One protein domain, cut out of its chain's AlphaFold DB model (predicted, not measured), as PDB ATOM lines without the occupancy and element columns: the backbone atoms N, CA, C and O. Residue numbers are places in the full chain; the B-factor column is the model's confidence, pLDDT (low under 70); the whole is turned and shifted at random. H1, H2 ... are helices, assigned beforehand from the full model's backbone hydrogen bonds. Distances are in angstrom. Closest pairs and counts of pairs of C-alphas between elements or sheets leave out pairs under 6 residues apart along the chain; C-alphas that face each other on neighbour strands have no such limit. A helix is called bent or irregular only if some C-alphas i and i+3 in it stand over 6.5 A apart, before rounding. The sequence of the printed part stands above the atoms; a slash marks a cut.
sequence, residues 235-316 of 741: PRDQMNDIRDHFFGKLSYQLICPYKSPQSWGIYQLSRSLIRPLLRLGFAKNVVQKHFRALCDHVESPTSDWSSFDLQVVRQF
ATOM      1  N   PRO A 235     197.817 135.302 146.452       80.31
ATOM      2  CA  PRO A 235     198.938 135.873 145.716       80.31
ATOM      3  C   PRO A 235     198.508 136.697 144.498       80.31
ATOM      4  O   PRO A 235     197.498 136.423 143.859       80.31
ATOM      5  N   ARG A 236     199.267 137.744 144.181       81.75
ATOM      6  CA  ARG A 236     198.990 138.637 143.048       81.75
ATOM      7  C   ARG A 236     199.539 138.035 141.755       81.75
ATOM      8  O   ARG A 236     200.637 137.494 141.777       81.75
ATOM      9  N   ASP A 237     198.865 138.217 140.621       79.56
ATOM     10  CA  ASP A 237     199.488 137.880 139.336       79.56
ATOM     11  C   ASP A 237     200.595 138.900 138.997       79.56
ATOM     12  O   ASP A 237     200.343 140.102 138.839       79.56
ATOM     13  N   GLN A 238     201.843 138.424 138.931       77.88
ATOM     14  CA  GLN A 238     203.029 139.237 138.637       77.88
ATOM     15  C   GLN A 238     203.494 139.129 137.179       77.88
ATOM     16  O   GLN A 238     204.447 139.804 136.797       77.88
ATOM     17  N   MET A 239     202.794 138.369 136.329       76.69
ATOM     18  CA  MET A 239     203.175 138.140 134.929       76.69
ATOM     19  C   MET A 239     203.370 139.437 134.131       76.69
ATOM     20  O   MET A 239     204.317 139.572 133.354       76.69
ATOM     21  N   ASN A 240     202.474 140.409 134.323       74.56
ATOM     22  CA  ASN A 240     202.552 141.696 133.630       74.56
ATOM     23  C   ASN A 240     203.746 142.531 134.111       74.56
ATOM     24  O   ASN A 240     204.405 143.162 133.293       74.56
ATOM     25  N   ASP A 241     204.071 142.478 135.408       77.25
ATOM     26  CA  ASP A 241     205.232 143.190 135.953       77.25
ATOM     27  C   ASP A 241     206.541 142.614 135.368       77.25
ATOM     28  O   ASP A 241     207.443 143.379 135.033       77.25
ATOM     29  N   ILE A 242     206.626 141.290 135.155       75.88
ATOM     30  CA  ILE A 242     207.783 140.653 134.492       75.88
ATOM     31  C   ILE A 242     207.850 141.053 133.009       75.88
ATOM     32  O   ILE A 242     208.921 141.398 132.511       75.88
ATOM     33  N   ARG A 243     206.712 141.039 132.298       73.31
ATOM     34  CA  ARG A 243     206.631 141.411 130.872       73.31
ATOM     35  C   ARG A 243     207.038 142.856 130.610       73.31
ATOM     36  O   ARG A 243     207.723 143.129 129.628       73.31
ATOM     37  N   ASP A 244     206.628 143.758 131.487       72.75
ATOM     38  CA  ASP A 244     206.892 145.188 131.361       72.75
ATOM     39  C   ASP A 244     208.240 145.592 131.993       72.75
ATOM     40  O   ASP A 244     208.533 146.779 132.114       72.75
ATOM     41  N   HIS A 245     209.081 144.616 132.363       73.19
ATOM     42  CA  HIS A 245     210.407 144.803 132.964       73.19
ATOM     43  C   HIS A 245     210.385 145.540 134.317       73.19
ATOM     44  O   HIS A 245     211.407 146.049 134.764       73.19
ATOM     45  N   PHE A 246     209.257 145.571 135.032       76.06
ATOM     46  CA  PHE A 246     209.147 146.176 136.365       76.06
ATOM     47  C   PHE A 246     209.631 145.225 137.469       76.06
ATOM     48  O   PHE A 246     208.892 144.896 138.401       76.06
ATOM     49  N   PHE A 247     210.891 144.794 137.386       77.19
ATOM     50  CA  PHE A 247     211.467 143.810 138.306       77.19
ATOM     51  C   PHE A 247     211.482 144.268 139.775       77.19
ATOM     52  O   PHE A 247     211.368 143.432 140.667       77.19
ATOM     53  N   GLY A 248     211.516 145.578 140.049       72.56
ATOM     54  CA  GLY A 248     211.418 146.122 141.411       72.56
ATOM     55  C   GLY A 248     210.059 145.941 142.093       72.56
ATOM     56  O   GLY A 248     209.963 146.105 143.305       72.56
ATOM     57  N   LYS A 249     209.008 145.568 141.351       80.38
ATOM     58  CA  LYS A 249     207.679 145.238 141.905       80.38
ATOM     59  C   LYS A 249     207.492 143.741 142.162       80.38
ATOM     60  O   LYS A 249     206.424 143.335 142.635       80.38
ATOM     61  N   LEU A 250     208.484 142.922 141.809       82.94
ATOM     62  CA  LEU A 250     208.456 141.489 142.064       82.94
ATOM     63  C   LEU A 250     208.690 141.222 143.547       82.94
ATOM     64  O   LEU A 250     209.465 141.901 144.214       82.94
ATOM     65  N   SER A 251     208.008 140.211 144.063       84.00
ATOM     66  CA  SER A 251     208.052 139.853 145.475       84.00
ATOM     67  C   SER A 251     207.889 138.352 145.610       84.00
ATOM     68  O   SER A 251     207.105 137.749 144.877       84.00
ATOM     69  N   TYR A 252     208.576 137.753 146.574       83.56
ATOM     70  CA  TYR A 252     208.368 136.350 146.889       83.56
ATOM     71  C   TYR A 252     206.958 136.156 147.458       83.56
ATOM     72  O   TYR A 252     206.540 136.911 148.337       83.56
ATOM     73  N   GLN A 253     206.209 135.174 146.955       83.50
ATOM     74  CA  GLN A 253     204.839 134.937 147.402       83.50
ATOM     75  C   GLN A 253     204.780 133.677 148.251       83.50
ATOM     76  O   GLN A 253     205.101 132.576 147.806       83.50
ATOM     77  N   LEU A 254     204.347 133.853 149.495       81.88
ATOM     78  CA  LEU A 254     204.086 132.748 150.399       81.88
ATOM     79  C   LEU A 254     202.655 132.266 150.207       81.88
ATOM     80  O   LEU A 254     201.706 133.046 150.117       81.88
ATOM     81  N   ILE A 255     202.517 130.952 150.152       84.06
ATOM     82  CA  ILE A 255     201.235 130.289 150.004       84.06
ATOM     83  C   ILE A 255     200.646 130.071 151.399       84.06
ATOM     84  O   ILE A 255     201.310 129.535 152.284       84.06
ATOM     85  N   CYS A 256     199.388 130.472 151.595       82.25
ATOM     86  CA  CYS A 256     198.694 130.267 152.865       82.25
ATOM     87  C   CYS A 256     198.538 128.759 153.165       82.25
ATOM     88  O   CYS A 256     198.002 128.038 152.313       82.25
ATOM     89  N   PRO A 257     198.955 128.274 154.353       84.62
ATOM     90  CA  PRO A 257     198.883 126.853 154.696       84.62
ATOM     91  C   PRO A 257     197.470 126.395 155.092       84.62
ATOM     92  O   PRO A 257     197.164 125.214 154.969       84.62
ATOM     93  N   TYR A 258     196.588 127.305 155.523       82.25
ATOM     94  CA  TYR A 258     195.238 126.997 156.031       82.25
ATOM     95  C   TYR A 258     194.222 126.690 154.920       82.25
ATOM     96  O   TYR A 258     193.123 127.242 154.860       82.25
ATOM     97  N   LYS A 259     194.589 125.818 153.987       84.31
ATOM     98  CA  LYS A 259     193.714 125.393 152.899       84.31
ATOM     99  C   LYS A 259     192.874 124.218 153.345       84.31
ATOM    100  O   LYS A 259     193.389 123.157 153.678       84.31
ATOM    101  N   SER A 260     191.569 124.405 153.287       83.12
ATOM    102  CA  SER A 260     190.587 123.368 153.538       83.12
ATOM    103  C   SER A 260     189.590 123.329 152.377       83.12
ATOM    104  O   SER A 260     189.487 124.288 151.596       83.12
ATOM    105  N   PRO A 261     188.815 122.242 152.242       75.44
ATOM    106  CA  PRO A 261     187.682 122.206 151.318       75.44
ATOM    107  C   PRO A 261     186.679 123.345 151.579       75.44
ATOM    108  O   PRO A 261     186.060 123.875 150.656       75.44
ATOM    109  N   GLN A 262     186.560 123.784 152.833       80.44
ATOM    110  CA  GLN A 262     185.676 124.876 153.235       80.44
ATOM    111  C   GLN A 262     186.196 126.227 152.736       80.44
ATOM    112  O   GLN A 262     185.429 126.994 152.151       80.44
ATOM    113  N   SER A 263     187.498 126.504 152.890       85.56
ATOM    114  CA  SER A 263     188.091 127.741 152.372       85.56
ATOM    115  C   SER A 263     188.053 127.795 150.844       85.56
ATOM    116  O   SER A 263     187.862 128.871 150.277       85.56
ATOM    117  N   TRP A 264     188.110 126.640 150.167       83.38
ATOM    118  CA  TRP A 264     187.842 126.549 148.726       83.38
ATOM    119  C   TRP A 264     186.403 126.951 148.381       83.38
ATOM    120  O   TRP A 264     186.173 127.732 147.457       83.38
ATOM    121  N   GLY A 265     185.425 126.475 149.156       77.69
ATOM    122  CA  GLY A 265     184.026 126.884 149.022       77.69
ATOM    123  C   GLY A 265     183.835 128.396 149.185       77.69
ATOM    124  O   GLY A 265     183.157 129.025 148.368       77.69
ATOM    125  N   ILE A 266     184.487 129.003 150.185       81.25
ATOM    126  CA  ILE A 266     184.474 130.463 150.382       81.25
ATOM    127  C   ILE A 266     185.112 131.186 149.194       81.25
ATOM    128  O   ILE A 266     184.549 132.168 148.712       81.25
ATOM    129  N   TYR A 267     186.244 130.701 148.685       82.50
ATOM    130  CA  TYR A 267     186.908 131.271 147.512       82.50
ATOM    131  C   TYR A 267     186.004 131.250 146.265       82.50
ATOM    132  O   TYR A 267     185.879 132.245 145.547       82.50
ATOM    133  N   GLN A 268     185.301 130.142 146.020       80.62
ATOM    134  CA  GLN A 268     184.336 130.056 144.920       80.62
ATOM    135  C   GLN A 268     183.166 131.035 145.099       80.62
ATOM    136  O   GLN A 268     182.718 131.666 144.133       80.62
ATOM    137  N   LEU A 269     182.678 131.188 146.332       77.50
ATOM    138  CA  LEU A 269     181.588 132.100 146.658       77.50
ATOM    139  C   LEU A 269     182.014 133.567 146.515       77.50
ATOM    140  O   LEU A 269     181.294 134.346 145.888       77.50
ATOM    141  N   SER A 270     183.201 133.938 147.006       80.06
ATOM    142  CA  SER A 270     183.753 135.289 146.854       80.06
ATOM    143  C   SER A 270     183.915 135.641 145.376       80.06
ATOM    144  O   SER A 270     183.456 136.698 144.945       80.06
ATOM    145  N   ARG A 271     184.418 134.716 144.550       80.56
ATOM    146  CA  ARG A 271     184.476 134.878 143.091       80.56
ATOM    147  C   ARG A 271     183.095 135.109 142.475       80.56
ATOM    148  O   ARG A 271     182.941 136.001 141.636       80.56
ATOM    149  N   SER A 272     182.095 134.317 142.863       78.25
ATOM    150  CA  SER A 272     180.717 134.454 142.366       78.25
ATOM    151  C   SER A 272     180.116 135.823 142.710       78.25
ATOM    152  O   SER A 272     179.431 136.419 141.878       78.25
ATOM    153  N   LEU A 273     180.439 136.362 143.892       80.06
ATOM    154  CA  LEU A 273     180.009 137.686 144.349       80.06
ATOM    155  C   LEU A 273     180.782 138.837 143.685       80.06
ATOM    156  O   LEU A 273     180.189 139.854 143.333       80.06
ATOM    157  N   ILE A 274     182.090 138.684 143.468       80.56
ATOM    158  CA  ILE A 274     182.960 139.737 142.919       80.56
ATOM    159  C   ILE A 274     182.770 139.902 141.410       80.56
ATOM    160  O   ILE A 274     182.803 141.018 140.890       80.56
ATOM    161  N   ARG A 275     182.501 138.818 140.678       81.75
ATOM    162  CA  ARG A 275     182.295 138.860 139.223       81.75
ATOM    163  C   ARG A 275     181.203 139.845 138.758       81.75
ATOM    164  O   ARG A 275     181.456 140.565 137.790       81.75
ATOM    165  N   PRO A 276     180.002 139.918 139.370       82.06
ATOM    166  CA  PRO A 276     179.015 140.941 139.028       82.06
ATOM    167  C   PRO A 276     179.427 142.340 139.505       82.06
ATOM    168  O   PRO A 276     179.154 143.307 138.794       82.06
ATOM    169  N   LEU A 277     180.128 142.463 140.640       78.69
ATOM    170  CA  LEU A 277     180.644 143.743 141.147       78.69
ATOM    171  C   LEU A 277     181.633 144.391 140.167       78.69
ATOM    172  O   LEU A 277     181.531 145.584 139.900       78.69
ATOM    173  N   LEU A 278     182.519 143.610 139.541       78.38
ATOM    174  CA  LEU A 278     183.475 144.108 138.541       78.38
ATOM    175  C   LEU A 278     182.820 144.633 137.250       78.38
ATOM    176  O   LEU A 278     183.468 145.343 136.481       78.38
ATOM    177  N   ARG A 279     181.535 144.330 136.999       80.06
ATOM    178  CA  ARG A 279     180.786 144.904 135.864       80.06
ATOM    179  C   ARG A 279     180.337 146.344 136.119       80.06
ATOM    180  O   ARG A 279     180.045 147.062 135.166       80.06
ATOM    181  N   LEU A 280     180.273 146.776 137.379       82.88
ATOM    182  CA  LEU A 280     179.943 148.149 137.755       82.88
ATOM    183  C   LEU A 280     181.220 148.999 137.714       82.88
ATOM    184  O   LEU A 280     182.139 148.778 138.497       82.88
ATOM    185  N   GLY A 281     181.286 149.996 136.824       76.81
ATOM    186  CA  GLY A 281     182.516 150.767 136.576       76.81
ATOM    187  C   GLY A 281     183.120 151.452 137.813       76.81
ATOM    188  O   GLY A 281     184.336 151.453 137.978       76.81
ATOM    189  N   PHE A 282     182.286 151.975 138.721       78.88
ATOM    190  CA  PHE A 282     182.757 152.554 139.989       78.88
ATOM    191  C   PHE A 282     183.369 151.493 140.918       78.88
ATOM    192  O   PHE A 282     184.467 151.685 141.437       78.88
ATOM    193  N   ALA A 283     182.693 150.351 141.083       76.38
ATOM    194  CA  ALA A 283     183.176 149.258 141.924       76.38
ATOM    195  C   ALA A 283     184.445 148.618 141.346       76.38
ATOM    196  O   ALA A 283     185.347 148.285 142.104       76.38
ATOM    197  N   LYS A 284     184.568 148.526 140.015       78.12
ATOM    198  CA  LYS A 284     185.781 148.034 139.349       78.12
ATOM    199  C   LYS A 284     187.025 148.803 139.797       78.12
ATOM    200  O   LYS A 284     187.997 148.178 140.201       78.12
ATOM    201  N   ASN A 285     186.979 150.135 139.790       79.62
ATOM    202  CA  ASN A 285     188.133 150.957 140.169       79.62
ATOM    203  C   ASN A 285     188.512 150.781 141.648       79.62
ATOM    204  O   ASN A 285     189.696 150.727 141.974       79.62
ATOM    205  N   VAL A 286     187.522 150.664 142.539       79.50
ATOM    206  CA  VAL A 286     187.752 150.469 143.980       79.50
ATOM    207  C   VAL A 286     188.307 149.071 144.265       79.50
ATOM    208  O   VAL A 286     189.329 148.936 144.937       79.50
ATOM    209  N   VAL A 287     187.678 148.028 143.715       76.44
ATOM    210  CA  VAL A 287     188.079 146.632 143.940       76.44
ATOM    211  C   VAL A 287     189.441 146.353 143.298       76.44
ATOM    212  O   VAL A 287     190.283 145.740 143.933       76.44
ATOM    213  N   GLN A 288     189.729 146.881 142.106       77.31
ATOM    214  CA  GLN A 288     191.042 146.717 141.467       77.31
ATOM    215  C   GLN A 288     192.168 147.464 142.204       77.31
ATOM    216  O   GLN A 288     193.335 147.072 142.121       77.31
ATOM    217  N   LYS A 289     191.838 148.544 142.926       78.69
ATOM    218  CA  LYS A 289     192.804 149.281 143.750       78.69
ATOM    219  C   LYS A 289     193.144 148.525 145.038       78.69
ATOM    220  O   LYS A 289     194.321 148.435 145.364       78.69
ATOM    221  N   HIS A 290     192.141 147.988 145.737       76.12
ATOM    222  CA  HIS A 290     192.320 147.371 147.061       76.12
ATOM    223  C   HIS A 290     192.495 145.846 147.036       76.12
ATOM    224  O   HIS A 290     193.205 145.300 147.869       76.12
ATOM    225  N   PHE A 291     191.895 145.155 146.068       76.44
ATOM    226  CA  PHE A 291     191.852 143.692 145.970       76.44
ATOM    227  C   PHE A 291     192.352 143.204 144.607       76.44
ATOM    228  O   PHE A 291     191.766 142.307 144.000       76.44
ATOM    229  N   ARG A 292     193.446 143.801 144.115       76.38
ATOM    230  CA  ARG A 292     194.019 143.486 142.796       76.38
ATOM    231  C   ARG A 292     194.246 141.985 142.603       76.38
ATOM    232  O   ARG A 292     193.768 141.434 141.622       76.38
ATOM    233  N   ALA A 293     194.871 141.324 143.578       76.81
ATOM    234  CA  ALA A 293     195.155 139.892 143.514       76.81
ATOM    235  C   ALA A 293     193.891 139.034 143.335       76.81
ATOM    236  O   ALA A 293     193.869 138.090 142.550       76.81
ATOM    237  N   LEU A 294     192.807 139.404 144.018       76.19
ATOM    238  CA  LEU A 294     191.523 138.718 143.915       76.19
ATOM    239  C   LEU A 294     190.848 138.989 142.560       76.19
ATOM    240  O   LEU A 294     190.192 138.102 142.020       76.19
ATOM    241  N   CYS A 295     191.026 140.180 141.975       75.56
ATOM    242  CA  CYS A 295     190.569 140.477 140.614       75.56
ATOM    243  C   CYS A 295     191.272 139.611 139.566       75.56
ATOM    244  O   CYS A 295     190.588 139.026 138.724       75.56
ATOM    245  N   ASP A 296     192.600 139.496 139.643       74.50
ATOM    246  CA  ASP A 296     193.411 138.729 138.687       74.50
ATOM    247  C   ASP A 296     192.945 137.254 138.627       74.50
ATOM    248  O   ASP A 296     192.784 136.653 137.561       74.50
ATOM    249  N   HIS A 297     192.598 136.698 139.788       74.19
ATOM    250  CA  HIS A 297     192.094 135.333 139.942       74.19
ATOM    251  C   HIS A 297     190.623 135.146 139.535       74.19
ATOM    252  O   HIS A 297     190.196 134.052 139.153       74.19
ATOM    253  N   VAL A 298     189.812 136.208 139.574       76.06
ATOM    254  CA  VAL A 298     188.454 136.172 139.007       76.06
ATOM    255  C   VAL A 298     188.514 136.070 137.479       76.06
ATOM    256  O   VAL A 298     187.655 135.402 136.885       76.06
ATOM    257  N   GLU A 299     189.509 136.708 136.855       73.31
ATOM    258  CA  GLU A 299     189.761 136.647 135.412       73.31
ATOM    259  C   GLU A 299     190.376 135.303 134.984       73.31
ATOM    260  O   GLU A 299     189.945 134.747 133.970       73.31
ATOM    261  N   SER A 300     191.285 134.735 135.788       71.12
ATOM    262  CA  SER A 300     191.952 133.445 135.541       71.12
ATOM    263  C   SER A 300     191.649 132.401 136.638       71.12
ATOM    264  O   SER A 300     192.401 132.234 137.594       71.12
ATOM    265  N   PRO A 301     190.519 131.677 136.545       69.62
ATOM    266  CA  PRO A 301     190.111 130.764 137.604       69.62
ATOM    267  C   PRO A 301     190.889 129.447 137.596       69.62
ATOM    268  O   PRO A 301     190.985 128.779 136.568       69.62
ATOM    269  N   THR A 302     191.336 129.032 138.777       73.50
ATOM    270  CA  THR A 302     191.920 127.712 139.037       73.50
ATOM    271  C   THR A 302     190.841 126.677 139.358       73.50
ATOM    272  O   THR A 302     189.738 127.025 139.795       73.50
ATOM    273  N   SER A 303     191.141 125.399 139.114       73.56
ATOM    274  CA  SER A 303     190.216 124.282 139.360       73.56
ATOM    275  C   SER A 303     190.180 123.848 140.824       73.56
ATOM    276  O   SER A 303     189.156 123.359 141.295       73.56
ATOM    277  N   ASP A 304     191.290 124.021 141.539       78.19
ATOM    278  CA  ASP A 304     191.514 123.504 142.887       78.19
ATOM    279  C   ASP A 304     192.744 124.165 143.540       78.19
ATOM    280  O   ASP A 304     193.498 124.898 142.896       78.19
ATOM    281  N   TRP A 305     192.978 123.884 144.824       81.69
ATOM    282  CA  TRP A 305     194.133 124.426 145.541       81.69
ATOM    283  C   TRP A 305     195.484 123.972 144.968       81.69
ATOM    284  O   TRP A 305     196.437 124.744 145.016       81.69
ATOM    285  N   SER A 306     195.587 122.767 144.396       82.44
ATOM    286  CA  SER A 306     196.866 122.295 143.847       82.44
ATOM    287  C   SER A 306     197.219 122.992 142.530       82.44
ATOM    288  O   SER A 306     198.368 123.394 142.332       82.44
ATOM    289  N   SER A 307     196.236 123.217 141.646       82.75
ATOM    290  CA  SER A 307     196.445 124.024 140.437       82.75
ATOM    291  C   SER A 307     196.764 125.477 140.769       82.75
ATOM    292  O   SER A 307     197.597 126.073 140.089       82.75
ATOM    293  N   PHE A 308     196.167 126.019 141.833       82.25
ATOM    294  CA  PHE A 308     196.507 127.337 142.359       82.25
ATOM    295  C   PHE A 308     197.980 127.425 142.775       82.25
ATOM    296  O   PHE A 308     198.691 128.325 142.334       82.25
ATOM    297  N   ASP A 309     198.478 126.445 143.527       85.19
ATOM    298  CA  ASP A 309     199.884 126.420 143.952       85.19
ATOM    299  C   ASP A 309     200.843 126.278 142.780       85.19
ATOM    300  O   ASP A 309     201.847 126.985 142.691       85.19
ATOM    301  N   LEU A 310     200.503 125.409 141.828       84.88
ATOM    302  CA  LEU A 310     201.283 125.261 140.607       84.88
ATOM    303  C   LEU A 310     201.272 126.529 139.758       84.88
ATOM    304  O   LEU A 310     202.275 126.808 139.110       84.88
ATOM    305  N   GLN A 311     200.184 127.299 139.740       82.62
ATOM    306  CA  GLN A 311     200.147 128.582 139.042       82.62
ATOM    307  C   GLN A 311     201.096 129.589 139.694       82.62
ATOM    308  O   GLN A 311     201.850 130.240 138.976       82.62
ATOM    309  N   VAL A 312     201.125 129.664 141.029       82.62
ATOM    310  CA  VAL A 312     202.060 130.529 141.770       82.62
ATOM    311  C   VAL A 312     203.509 130.139 141.492       82.62
ATOM    312  O   VAL A 312     204.343 131.015 141.283       82.62
ATOM    313  N   VAL A 313     203.820 128.843 141.435       84.69
ATOM    314  CA  VAL A 313     205.169 128.373 141.078       84.69
ATOM    315  C   VAL A 313     205.502 128.739 139.630       84.69
ATOM    316  O   VAL A 313     206.533 129.353 139.360       84.69
ATOM    317  N   ARG A 314     204.591 128.428 138.704       82.19
ATOM    318  CA  ARG A 314     204.804 128.567 137.257       82.19
ATOM    319  C   ARG A 314     204.700 129.992 136.740       82.19
ATOM    320  O   ARG A 314     205.065 130.220 135.591       82.19
ATOM    321  N   GLN A 315     204.215 130.951 137.526       77.62
ATOM    322  CA  GLN A 315     204.116 132.346 137.082       77.62
ATOM    323  C   GLN A 315     205.483 132.918 136.668       77.62
ATOM    324  O   GLN A 315     205.544 133.764 135.786       77.62
ATOM    325  N   PHE A 316     206.574 132.418 137.258       72.94
ATOM    326  CA  PHE A 316     207.942 132.794 136.893       72.94
ATOM    327  C   PHE A 316     208.543 131.896 135.797       72.94
ATOM    328  O   PHE A 316     209.517 132.283 135.159       72.94
TER     329      PHE A 316
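AT A GLANCE: This is residues 235 to 316 of the 741 residues of an uncharacterized protein of Moniliophthora roreri (UniProt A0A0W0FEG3). A long helix, H2, makes one edge of a flat, loosely joined frame, with H4 crossing its inner side near the middle of the whole; H3 folds back from the end of H2, and H5 runs away from near its beginning. The small H1 is at a far corner, and residues 244 to 260 run from it alongside H5 back to the beginning of H2. The printed part has 82 residues with five named helices, H1 to H5 in chain order, and no named strand, and is all helix. It is only just compact, close to loose, with a radius of gyration of the C-alphas of 13.6 A and spans of 33 by 33 by 17 A.

IN THESE COORDINATES: H2, residues 261 to 277, is 24.8 A long, from C-alpha 261 at (187.682, 122.206, 151.318); it is neither bent nor irregular, but only just: C-alphas 273 and 276 are 6.3 A apart. H3, residues 281 to 290, is 14.8 A long, and H4, residues 292 to 299, 10.9 A. H5, residues 305 to 314, is 14.1 A long and ends with C-alpha 314 at (204.804, 128.567, 137.257). H1, residues 239 to 243, is 6.3 A long, from C-alpha 239 at (203.175, 138.140, 134.929).

HOW THE PARTS SIT: H2, with residues 271 to 275 alone, touches H4, about perpendicular at 87 degrees; their closest C-alphas, of Arg 271 and Val 298, are 5.8 A apart. H2 and H3 are close but not clearly touching, closest at the C-alphas of Leu 277 and Ala 283, 6.1 A, with a steep tilt of 41 degrees, opposite ways. H3 and H4 are also close but not clearly touching, closest at the C-alphas of Gln 288 and Cys 295, 6.3 A. So are H2 and H5, closest at the C-alphas of Trp 264 and Trp 305, 7.4 A. H1 is apart from H2, H3, H4 and H5. Every O i to N i+4 pair is within hydrogen-bond range in H1, H3, H4 and H5, and 11 of 13 in H2.

THE WHOLE: The two C-alphas farthest apart, of His 245 and Gln 262, are 37.7 A apart. The printed part has no cut; the link from H1 to H2, 17 residues, is long, and the other links are tight. The mean pLDDT of the printed part is 79.0, and one residue, Pro 301, is under 70.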